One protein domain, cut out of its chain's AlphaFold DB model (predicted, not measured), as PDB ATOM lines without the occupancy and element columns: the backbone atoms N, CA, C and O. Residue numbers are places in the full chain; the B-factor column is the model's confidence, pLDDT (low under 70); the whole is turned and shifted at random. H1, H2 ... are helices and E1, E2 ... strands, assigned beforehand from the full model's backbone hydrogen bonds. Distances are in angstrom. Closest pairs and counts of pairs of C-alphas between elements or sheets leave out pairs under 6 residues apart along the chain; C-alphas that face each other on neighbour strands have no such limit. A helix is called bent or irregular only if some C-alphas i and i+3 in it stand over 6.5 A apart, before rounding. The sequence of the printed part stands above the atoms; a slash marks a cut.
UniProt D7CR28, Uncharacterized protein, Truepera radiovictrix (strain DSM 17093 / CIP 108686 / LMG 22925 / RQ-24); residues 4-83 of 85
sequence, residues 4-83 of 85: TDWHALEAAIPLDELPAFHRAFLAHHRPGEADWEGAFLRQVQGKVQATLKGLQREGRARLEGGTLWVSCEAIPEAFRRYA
ATOM      1  N   THR A   4       4.641   5.333 -21.846       94.00
ATOM      2  CA  THR A   4       6.050   5.456 -21.471       94.00
ATOM      3  C   THR A   4       6.755   4.134 -21.701       94.00
ATOM      4  O   THR A   4       6.200   3.078 -21.396       94.00
ATOM      5  N   ASP A   5       7.973   4.183 -22.233       94.62
ATOM      6  CA  ASP A   5       8.847   3.016 -22.284       94.62
ATOM      7  C   ASP A   5       9.324   2.681 -20.864       94.62
ATOM      8  O   ASP A   5      10.009   3.468 -20.211       94.62
ATOM      9  N   TRP A   6       8.947   1.498 -20.387       94.75
ATOM     10  CA  TRP A   6       9.307   0.989 -19.070       94.75
ATOM     11  C   TRP A   6      10.822   0.887 -18.871       94.75
ATOM     12  O   TRP A   6      11.322   1.236 -17.806       94.75
ATOM     13  N   HIS A   7      11.563   0.425 -19.879       93.12
ATOM     14  CA  HIS A   7      13.009   0.258 -19.763       93.12
ATOM     15  C   HIS A   7      13.733   1.601 -19.795       93.12
ATOM     16  O   HIS A   7      14.670   1.800 -19.021       93.12
ATOM     17  N   ALA A   8      13.278   2.536 -20.631       93.81
ATOM     18  CA  ALA A   8      13.790   3.904 -20.617       93.81
ATOM     19  C   ALA A   8      13.511   4.594 -19.271       93.81
ATOM     20  O   ALA A   8      14.404   5.230 -18.714       93.81
ATOM     21  N   LEU A   9      12.312   4.400 -18.708       93.88
ATOM     22  CA  LEU A   9      11.949   4.895 -17.382       93.88
ATOM     23  C   LEU A   9      12.869   4.327 -16.293       93.88
ATOM     24  O   LEU A   9      13.425   5.090 -15.508       93.88
ATOM     25  N   GLU A  10      13.062   3.005 -16.251       94.31
ATOM     26  CA  GLU A  10      13.973   2.373 -15.287       94.31
ATOM     27  C   GLU A  10      15.411   2.882 -15.435       94.31
ATOM     28  O   GLU A  10      16.083   3.094 -14.428       94.31
ATOM     29  N   ALA A  11      15.875   3.113 -16.665       93.88
ATOM     30  CA  ALA A  11      17.211   3.637 -16.938       93.88
ATOM     31  C   ALA A  11      17.375   5.123 -16.564       93.88
ATOM     32  O   ALA A  11      18.488   5.559 -16.270       93.88
ATOM     33  N   ALA A  12      16.290   5.900 -16.576       94.19
ATOM     34  CA  ALA A  12      16.288   7.309 -16.186       94.19
ATOM     35  C   ALA A  12      16.254   7.516 -14.660       94.19
ATOM     36  O   ALA A  12      16.624   8.594 -14.184       94.19
ATOM     37  N   ILE A  13      15.812   6.510 -13.899       93.50
ATOM     38  CA  ILE A  13      15.744   6.555 -12.436       93.50
ATOM     39  C   ILE A  13      17.141   6.278 -11.845       93.50
ATOM     40  O   ILE A  13      17.776   5.287 -12.213       93.50
ATOM     41  N   PRO A  14      17.631   7.110 -10.903       94.00
ATOM     42  CA  PRO A  14      18.872   6.839 -10.181       94.00
ATOM     43  C   PRO A  14      18.876   5.446  -9.537       94.00
ATOM     44  O   PRO A  14      17.866   4.995  -8.997       94.00
ATOM     45  N   LEU A  15      20.016   4.747  -9.567       90.19
ATOM     46  CA  LEU A  15      20.113   3.358  -9.087       90.19
ATOM     47  C   LEU A  15      19.742   3.195  -7.603       90.19
ATOM     48  O   LEU A  15      19.258   2.138  -7.202       90.19
ATOM     49  N   ASP A  16      19.958   4.231  -6.797       92.00
ATOM     50  CA  ASP A  16      19.561   4.315  -5.391       92.00
ATOM     51  C   ASP A  16      18.047   4.537  -5.204       92.00
ATOM     52  O   ASP A  16      17.474   4.053  -4.226       92.00
ATOM     53  N   GLU A  17      17.377   5.176  -6.168       92.62
ATOM     54  CA  GLU A  17      15.921   5.380  -6.184       92.62
ATOM     55  C   GLU A  17      15.150   4.215  -6.839       92.62
ATOM     56  O   GLU A  17      13.959   4.034  -6.574       92.62
ATOM     57  N   LEU A  18      15.799   3.382  -7.662       92.38
ATOM     58  CA  LEU A  18      15.140   2.309  -8.421       92.38
ATOM     59  C   LEU A  18      14.391   1.286  -7.536       92.38
ATOM     60  O   LEU A  18      13.244   0.947  -7.847       92.38
ATOM     61  N   PRO A  19      14.936   0.823  -6.392       92.19
ATOM     62  CA  PRO A  19      14.171  -0.003  -5.462       92.19
ATOM     63  C   PRO A  19      12.932   0.695  -4.895       92.19
ATOM     64  O   PRO A  19      11.907   0.047  -4.676       92.19
ATOM     65  N   ALA A  20      13.011   2.002  -4.630       93.00
ATOM     66  CA  ALA A  20      11.875   2.778  -4.140       93.00
ATOM     67  C   ALA A  20      10.791   2.899  -5.219       93.00
ATOM     68  O   ALA A  20       9.610   2.730  -4.917       93.00
ATOM     69  N   PHE A  21      11.189   3.070  -6.483       95.00
ATOM     70  CA  PHE A  21      10.278   3.029  -7.622       95.00
ATOM     71  C   PHE A  21       9.517   1.706  -7.707       95.00
ATOM     72  O   PHE A  21       8.288   1.709  -7.768       95.00
ATOM     73  N   HIS A  22      10.212   0.565  -7.659       94.56
ATOM     74  CA  HIS A  22       9.554  -0.743  -7.735       94.56
ATOM     75  C   HIS A  22       8.559  -0.964  -6.596       94.56
ATOM     76  O   HIS A  22       7.469  -1.487  -6.822       94.56
ATOM     77  N   ARG A  23       8.901  -0.537  -5.379       93.94
ATOM     78  CA  ARG A  23       8.000  -0.615  -4.222       93.94
ATOM     79  C   ARG A  23       6.787   0.292  -4.385       93.94
ATOM     80  O   ARG A  23       5.668  -0.170  -4.181       93.94
ATOM     81  N   ALA A  24       6.991   1.539  -4.807       93.56
ATOM     82  CA  ALA A  24       5.907   2.476  -5.080       93.56
ATOM     83  C   ALA A  24       4.985   1.964  -6.199       93.56
ATOM     84  O   ALA A  24       3.767   2.066  -6.094       93.56
ATOM     85  N   PHE A  25       5.552   1.345  -7.237       94.81
ATOM     86  CA  PHE A  25       4.797   0.713  -8.318       94.81
ATOM     87  C   PHE A  25       3.924  -0.435  -7.806       94.81
ATOM     88  O   PHE A  25       2.747  -0.526  -8.155       94.81
ATOM     89  N   LEU A  26       4.461  -1.292  -6.935       94.06
ATOM     90  CA  LEU A  26       3.671  -2.353  -6.316       94.06
ATOM     91  C   LEU A  26       2.602  -1.810  -5.370       94.06
ATOM     92  O   LEU A  26       1.482  -2.302  -5.411       94.06
ATOM     93  N   ALA A  27       2.905  -0.790  -4.568       92.25
ATOM     94  CA  ALA A  27       1.925  -0.156  -3.691       92.25
ATOM     95  C   ALA A  27       0.767   0.483  -4.479       92.25
ATOM     96  O   ALA A  27      -0.383   0.379  -4.058       92.25
ATOM     97  N   HIS A  28       1.061   1.077  -5.641       92.75
ATOM     98  CA  HIS A  28       0.069   1.682  -6.536       92.75
ATOM     99  C   HIS A  28      -0.897   0.651  -7.135       92.75
ATOM    100  O   HIS A  28      -2.103   0.874  -7.164       92.75
ATOM    101  N   HIS A  29      -0.384  -0.495  -7.595       91.50
ATOM    102  CA  HIS A  29      -1.198  -1.513  -8.281       91.50
ATOM    103  C   HIS A  29      -1.756  -2.604  -7.367       91.50
ATOM    104  O   HIS A  29      -2.704  -3.295  -7.734       91.50
ATOM    105  N   ARG A  30      -1.150  -2.806  -6.198       87.69
ATOM    106  CA  ARG A  30      -1.501  -3.847  -5.221       87.69
ATOM    107  C   ARG A  30      -1.555  -3.244  -3.813       87.69
ATOM    108  O   ARG A  30      -0.765  -3.639  -2.945       87.69
ATOM    109  N   PRO A  31      -2.452  -2.271  -3.571       83.94
ATOM    110  CA  PRO A  31      -2.573  -1.663  -2.256       83.94
ATOM    111  C   PRO A  31      -2.935  -2.735  -1.218       83.94
ATOM    112  O   PRO A  31      -3.876  -3.505  -1.404       83.94
ATOM    113  N   GLY A  32      -2.163  -2.804  -0.131       77.06
ATOM    114  CA  GLY A  32      -2.423  -3.703   0.999       77.06
ATOM    115  C   GLY A  32      -1.982  -5.166   0.839       77.06
ATOM    116  O   GLY A  32      -2.201  -5.942   1.763       77.06
ATOM    117  N   GLU A  33      -1.351  -5.569  -0.274       78.50
ATOM    118  CA  GLU A  33      -0.896  -6.965  -0.457       78.50
ATOM    119  C   GLU A  33       0.338  -7.305   0.404       78.50
ATOM    120  O   GLU A  33       0.480  -8.443   0.850       78.50
ATOM    121  N   ALA A  34       1.235  -6.342   0.646       74.19
ATOM    122  CA  ALA A  34       2.413  -6.518   1.495       74.19
ATOM    123  C   ALA A  34       3.018  -5.171   1.918       74.19
ATOM    124  O   ALA A  34       2.858  -4.166   1.222       74.19
ATOM    125  N   ASP A  35       3.780  -5.181   3.014       81.31
ATOM    126  CA  ASP A  35       4.763  -4.134   3.290       81.31
ATOM    127  C   ASP A  35       5.948  -4.305   2.326       81.31
ATOM    128  O   ASP A  35       6.833  -5.149   2.503       81.31
ATOM    129  N   TRP A  36       5.919  -3.534   1.239       83.50
ATOM    130  CA  TRP A  36       6.960  -3.570   0.219       83.50
ATOM    131  C   TRP A  36       8.266  -2.914   0.689       83.50
ATOM    132  O   TRP A  36       9.312  -3.203   0.101       83.50
ATOM    133  N   GLU A  37       8.253  -2.085   1.742       80.44
ATOM    134  CA  GLU A  37       9.463  -1.440   2.270       80.44
ATOM    135  C   GLU A  37      10.419  -2.479   2.863       80.44
ATOM    136  O   GLU A  37      11.602  -2.503   2.506       80.44
ATOM    137  N   GLY A  38       9.889  -3.415   3.656       82.12
ATOM    138  CA  GLY A  38      10.649  -4.521   4.249       82.12
ATOM    139  C   GLY A  38      10.899  -5.723   3.328       82.12
ATOM    140  O   GLY A  38      11.648  -6.634   3.688       82.12
ATOM    141  N   ALA A  39      10.286  -5.771   2.141       87.00
ATOM    142  CA  ALA A  39      10.380  -6.929   1.255       87.00
ATOM    143  C   ALA A  39      11.772  -7.083   0.610       87.00
ATOM    144  O   ALA A  39      12.407  -6.115   0.180       87.00
ATOM    145  N   PHE A  40      12.222  -8.334   0.455       89.00
ATOM    146  CA  PHE A  40      13.451  -8.650  -0.277       89.00
ATOM    147  C   PHE A  40      13.367  -8.182  -1.737       89.00
ATOM    148  O   PHE A  40      12.389  -8.460  -2.432       89.00
ATOM    149  N   LEU A  41      14.442  -7.571  -2.246       87.88
ATOM    150  CA  LEU A  41      14.505  -7.040  -3.617       87.88
ATOM    151  C   LEU A  41      14.120  -8.067  -4.688       87.88
ATOM    152  O   LEU A  41      13.374  -7.752  -5.610       87.88
ATOM    153  N   ARG A  42      14.561  -9.320  -4.544       89.62
ATOM    154  CA  ARG A  42      14.206 -10.394  -5.483       89.62
ATOM    155  C   ARG A  42      12.693 -10.647  -5.538       89.62
ATOM    156  O   ARG A  42      12.154 -10.915  -6.609       89.62
ATOM    157  N   GLN A  43      12.010 -10.562  -4.395       91.25
ATOM    158  CA  GLN A  43      10.554 -10.699  -4.323       91.25
ATOM    159  C   GLN A  43       9.866  -9.505  -4.988       91.25
ATOM    160  O   GLN A  43       8.941  -9.702  -5.774       91.25
ATOM    161  N   VAL A  44      10.348  -8.290  -4.713       91.56
ATOM    162  CA  VAL A  44       9.855  -7.054  -5.335       91.56
ATOM    163  C   VAL A  44       9.963  -7.146  -6.858       91.56
ATOM    164  O   VAL A  44       8.957  -7.006  -7.545       91.56
ATOM    165  N   GLN A  45      11.131  -7.505  -7.396       91.31
ATOM    166  CA  GLN A  45      11.337  -7.662  -8.841       91.31
ATOM    167  C   GLN A  45      10.396  -8.703  -9.463       91.31
ATOM    168  O   GLN A  45       9.769  -8.442 -10.491       91.31
ATOM    169  N   GLY A  46      10.238  -9.869  -8.829       93.56
ATOM    170  CA  GLY A  46       9.305 -10.895  -9.305       93.56
ATOM    171  C   GLY A  46       7.853 -10.402  -9.335       93.56
ATOM    172  O   GLY A  46       7.118 -10.676 -10.287       93.56
ATOM    173  N   LYS A  47       7.445  -9.630  -8.323       94.44
ATOM    174  CA  LYS A  47       6.107  -9.032  -8.247       94.44
ATOM    175  C   LYS A  47       5.913  -7.924  -9.274       94.44
ATOM    176  O   LYS A  47       4.852  -7.887  -9.887       94.44
ATOM    177  N   VAL A  48       6.919  -7.084  -9.526       95.12
ATOM    178  CA  VAL A  48       6.869  -6.049 -10.574       95.12
ATOM    179  C   VAL A  48       6.603  -6.699 -11.928       95.12
ATOM    180  O   VAL A  48       5.652  -6.329 -12.609       95.12
ATOM    181  N   GLN A  49       7.356  -7.747 -12.272       94.69
ATOM    182  CA  GLN A  49       7.159  -8.492 -13.519       94.69
ATOM    183  C   GLN A  49       5.764  -9.129 -13.613       94.69
ATOM    184  O   GLN A  49       5.135  -9.113 -14.673       94.69
ATOM    185  N   ALA A  50       5.242  -9.668 -12.507       95.25
ATOM    186  CA  ALA A  50       3.882 -10.200 -12.465       95.25
ATOM    187  C   ALA A  50       2.820  -9.102 -12.664       95.25
ATOM    188  O   ALA A  50       1.844  -9.322 -13.380       95.25
ATOM    189  N   THR A  51       3.013  -7.925 -12.068       95.31
ATOM    190  CA  THR A  51       2.138  -6.756 -12.244       95.31
ATOM    191  C   THR A  51       2.174  -6.240 -13.678       95.31
ATOM    192  O   THR A  51       1.116  -6.046 -14.261       95.31
ATOM    193  N   LEU A  52       3.352  -6.112 -14.298       95.56
ATOM    194  CA  LEU A  52       3.481  -5.693 -15.702       95.56
ATOM    195  C   LEU A  52       2.738  -6.635 -16.655       95.56
ATOM    196  O   LEU A  52       2.052  -6.184 -17.568       95.56
ATOM    197  N   LYS A  53       2.809  -7.951 -16.418       95.12
ATOM    198  CA  LYS A  53       2.015  -8.934 -17.173       95.12
ATOM    199  C   LYS A  53       0.509  -8.784 -16.936       95.12
ATOM    200  O   LYS A  53      -0.266  -9.020 -17.859       95.12
ATOM    201  N   GLY A  54       0.093  -8.414 -15.724       95.19
ATOM    202  CA  GLY A  54      -1.298  -8.070 -15.409       95.19
ATOM    203  C   GLY A  54      -1.773  -6.864 -16.216       95.19
ATOM    204  O   GLY A  54      -2.743  -6.970 -16.959       95.19
ATOM    205  N   LEU A  55      -0.999  -5.776 -16.196       94.88
ATOM    206  CA  LEU A  55      -1.288  -4.563 -16.962       94.88
ATOM    207  C   LEU A  55      -1.368  -4.819 -18.471       94.88
ATOM    208  O   LEU A  55      -2.183  -4.200 -19.147       94.88
ATOM    209  N   GLN A  56      -0.578  -5.758 -19.004       95.00
ATOM    210  CA  GLN A  56      -0.694  -6.159 -20.410       95.00
ATOM    211  C   GLN A  56      -2.056  -6.782 -20.728       95.00
ATOM    212  O   GLN A  56      -2.640  -6.496 -21.769       95.00
ATOM    213  N   ARG A  57      -2.593  -7.604 -19.821       94.19
ATOM    214  CA  ARG A  57      -3.926  -8.211 -19.980       94.19
ATOM    215  C   ARG A  57      -5.047  -7.184 -19.850       94.19
ATOM    216  O   ARG A  57      -6.078  -7.336 -20.489       94.19
ATOM    217  N   GLU A  58      -4.830  -6.149 -19.046       93.62
ATOM    218  CA  GLU A  58      -5.759  -5.028 -18.854       93.62
ATOM    219  C   GLU A  58      -5.688  -3.985 -19.981       93.62
ATOM    220  O   GLU A  58      -6.452  -3.024 -19.977       93.62
ATOM    221  N   GLY A  59      -4.760  -4.132 -20.934       93.75
ATOM    222  CA  GLY A  59      -4.537  -3.145 -21.993       93.75
ATOM    223  C   GLY A  59      -3.875  -1.850 -21.508       93.75
ATOM    224  O   GLY A  59      -3.902  -0.855 -22.222       93.75
ATOM    225  N   ARG A  60      -3.267  -1.854 -20.314       93.50
ATOM    226  CA  ARG A  60      -2.522  -0.729 -19.707       93.50
ATOM    227  C   ARG A  60      -1.005  -0.852 -19.871       93.50
ATOM    228  O   ARG A  60      -0.260   0.033 -19.454       93.50
ATOM    229  N   ALA A  61      -0.542  -1.945 -20.471       95.19
ATOM    230  CA  ALA A  61       0.820  -2.148 -20.944       95.19
ATOM    231  C   ALA A  61       0.788  -2.897 -22.286       95.19
ATOM    232  O   ALA A  61      -0.144  -3.652 -22.556       95.19
ATOM    233  N   ARG A  62       1.796  -2.711 -23.135       95.06
ATOM    234  CA  ARG A  62       1.917  -3.408 -24.420       95.06
ATOM    235  C   ARG A  62       3.375  -3.579 -24.813       95.06
ATOM    236  O   ARG A  62       4.193  -2.701 -24.567       95.06
ATOM    237  N   LEU A  63       3.690  -4.707 -25.438       93.69
ATOM    238  CA  LEU A  63       5.002  -4.947 -26.027       93.69
ATOM    239  C   LEU A  63       4.923  -4.632 -27.524       93.69
ATOM    240  O   LEU A  63       4.216  -5.320 -28.256       93.69
ATOM    241  N   GLU A  64       5.628  -3.599 -27.977       93.94
ATOM    242  CA  GLU A  64       5.628  -3.157 -29.378       93.94
ATOM    243  C   GLU A  64       7.074  -2.939 -29.833       93.94
ATOM    244  O   GLU A  64       7.828  -2.211 -29.191       93.94
ATOM    245  N   GLY A  65       7.500  -3.629 -30.897       88.75
ATOM    246  CA  GLY A  65       8.871  -3.511 -31.418       88.75
ATOM    247  C   GLY A  65       9.973  -3.909 -30.423       88.75
ATOM    248  O   GLY A  65      11.075  -3.381 -30.497       88.75
ATOM    249  N   GLY A  66       9.677  -4.792 -29.461       89.81
ATOM    250  CA  GLY A  66      10.606  -5.163 -28.383       89.81
ATOM    251  C   GLY A  66      10.665  -4.164 -27.222       89.81
ATOM    252  O   GLY A  66      11.367  -4.414 -26.248       89.81
ATOM    253  N   THR A  67       9.897  -3.076 -27.295       94.19
ATOM    254  CA  THR A  67       9.794  -2.060 -26.245       94.19
ATOM    255  C   THR A  67       8.547  -2.308 -25.407       94.19
ATOM    256  O   THR A  67       7.456  -2.521 -25.949       94.19
ATOM    257  N   LEU A  68       8.699  -2.307 -24.080       94.88
ATOM    258  CA  LEU A  68       7.576  -2.441 -23.158       94.88
ATOM    259  C   LEU A  68       7.000  -1.058 -22.863       94.88
ATOM    260  O   LEU A  68       7.529  -0.313 -22.047       94.88
ATOM    261  N   TRP A  69       5.882  -0.743 -23.499       95.56
ATOM    262  CA  TRP A  69       5.133   0.478 -23.250       95.56
ATOM    263  C   TRP A  69       4.159   0.272 -22.098       95.56
ATOM    264  O   TRP A  69       3.405  -0.701 -22.074       95.56
ATOM    265  N   VAL A  70       4.131   1.205 -21.158       94.94
ATOM    266  CA  VAL A  70       3.234   1.211 -20.000       94.94
ATOM    267  C   VAL A  70       2.490   2.536 -19.974       94.94
ATOM    268  O   VAL A  70       3.063   3.580 -20.278       94.94
ATOM    269  N   SER A  71       1.199   2.501 -19.655       93.75
ATOM    270  CA  SER A  71       0.394   3.715 -19.556       93.75
ATOM    271  C   SER A  71       0.956   4.640 -18.475       93.75
ATOM    272  O   SER A  71       1.270   4.186 -17.373       93.75
ATOM    273  N   CYS A  72       1.035   5.943 -18.749       91.88
ATOM    274  CA  CYS A  72       1.543   6.923 -17.780       91.88
ATOM    275  C   CYS A  72       0.734   6.925 -16.467       91.88
ATOM    276  O   CYS A  72       1.283   7.137 -15.386       91.88
ATOM    277  N   GLU A  73      -0.563   6.603 -16.525       91.19
ATOM    278  CA  GLU A  73      -1.423   6.477 -15.341       91.19
ATOM    279  C   GLU A  73      -1.070   5.271 -14.459       91.19
ATOM    280  O   GLU A  73      -1.360   5.249 -13.259       91.19
ATOM    281  N   ALA A  74      -0.444   4.251 -15.049       91.94
ATOM    282  CA  ALA A  74       0.060   3.090 -14.331       91.94
ATOM    283  C   ALA A  74       1.418   3.363 -13.656       91.94
ATOM    284  O   ALA A  74       1.866   2.545 -12.853       91.94
ATOM    285  N   ILE A  75       2.066   4.496 -13.935       93.38
ATOM    286  CA  ILE A  75       3.293   4.911 -13.254       93.38
ATOM    287  C   ILE A  75       2.928   5.715 -11.992       93.38
ATOM    288  O   ILE A  75       2.105   6.639 -12.082       93.38
ATOM    289  N   PRO A  76       3.526   5.405 -10.823       92.88
ATOM    290  CA  PRO A  76       3.329   6.182  -9.606       92.88
ATOM    291  C   PRO A  76       3.695   7.647  -9.826       92.88
ATOM    292  O   PRO A  76       4.736   7.948 -10.411       92.88
ATOM    293  N   GLU A  77       2.865   8.554  -9.315       90.88
ATOM    294  CA  GLU A  77       2.993   9.998  -9.545       90.88
ATOM    295  C   GLU A  77       4.394  10.537  -9.221       90.88
ATOM    296  O   GLU A  77       4.980  11.247 -10.036       90.88
ATOM    297  N   ALA A  78       4.983  10.098  -8.103       90.88
ATOM    298  CA  ALA A  78       6.322  10.498  -7.661       90.88
ATOM    299  C   ALA A  78       7.441  10.219  -8.687       90.88
ATOM    300  O   ALA A  78       8.472  10.891  -8.677       90.88
ATOM    301  N   PHE A  79       7.239   9.252  -9.586       92.62
ATOM    302  CA  PHE A  79       8.228   8.831 -10.581       92.62
ATOM    303  C   PHE A  79       7.863   9.237 -12.013       92.62
ATOM    304  O   PHE A  79       8.678   9.053 -12.913       92.62
ATOM    305  N   ARG A  80       6.701   9.866 -12.241       90.38
ATOM    306  CA  ARG A  80       6.314  10.363 -13.578       90.38
ATOM    307  C   ARG A  80       7.282  11.412 -14.126       90.38
ATOM    308  O   ARG A  80       7.457  11.500 -15.333       90.38
ATOM    309  N   ARG A  81       8.009  12.120 -13.254       89.62
ATOM    310  CA  ARG A  81       9.098  13.038 -13.645       89.62
ATOM    311  C   ARG A  81      10.196  12.383 -14.499       89.62
ATOM    312  O   ARG A  81      10.907  13.087 -15.204       89.62
ATOM    313  N   TYR A  82      10.351  11.061 -14.406       88.25
ATOM    314  CA  TYR A  82      11.314  10.282 -15.188       88.25
ATOM    315  C   TYR A  82      10.712   9.718 -16.485       88.25
ATOM    316  O   TYR A  82      11.452   9.243 -17.335       88.25
ATOM    317  N   ALA A  83       9.384   9.767 -16.622       82.50
ATOM    318  CA  ALA A  83       8.623   9.244 -17.752       82.50
ATOM    319  C   ALA A  83       8.459  10.273 -18.893       82.50
ATOM    320  O   ALA A  83       8.321   9.895 -20.049       82.50
TER     321      ALA A  83
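AT A GLANCE: This is residues 4 to 83 of the 85 residues of an uncharacterized protein of Truepera radiovictrix (strain DSM 17093 / CIP 108686 / LMG 22925 / RQ-24) (UniProt D7CR28). Two helices, H2 and the longer H3, cross and pack on each other, and a small two-stranded hairpin, E1 and E2, lies by the last part of H3 and makes one end of the longest axis. Two short helices, H1 and H4, sit near H2 and apart from H3, and H1 also packs on E2. The printed part has 80 residues with four named helices and two named strands in the order H1 H2 H3 E1 E2 H4; the class is mostly helix, and the sheet, E1 - E2, is antiparallel. It is compact, with a radius of gyration of the C-alphas of 11.9 A and spans of 35 by 27 by 21 A.

IN THESE COORDINATES: H1 is residues 6 to 12, with C-alpha 6 at (9.307, 0.989, -19.070). H2 is residues 18 to 29, 16.8 A long, and H3 is residues 41 to 57, 24.7 A long. E1 is residues 61 to 64 and E2 residues 67 to 71. H4, residues 77 to 82, ends with C-alpha 82 at (11.314, 10.282, -15.188); it is irregular, with C-alphas 78 and 81 7.1 A apart.

HOW THE PARTS SIT: H2 and H3 touch, closest at the C-alphas of Leu 26 and Val 48, 6.5 A, at a steep tilt of 46 degrees, the same way. E1 and E2 form a hairpin, with N 62 and O 69 2.8 A apart, within hydrogen-bond range. Residues 4 to 5 pair antiparallel with residues 69 to 70 of E2. The closest C-alphas of H3 and E1 are those of Leu 55 and Ala 61, 5.1 A; those of H1 and E2 are Trp 6 and Leu 68, 5.6 A. H4 is close but not clearly touching to H1, at Leu 9 and Tyr 82, whose C-alphas are 5.9 A apart. In H1, H2 and H3 every O i to N i+4 pair is within hydrogen-bond range; in H4 0 of 2 are, against 2 of 3 O i to N i+3 pairs.

THE WHOLE: The C-alphas of Gly 38 and Gly 65, the two farthest apart, are 35.7 A apart. The printed part has no cut. The link from H2 to H3, 11 residues, is long. The mean pLDDT of the printed part is 91.5, and no printed residue is under 70.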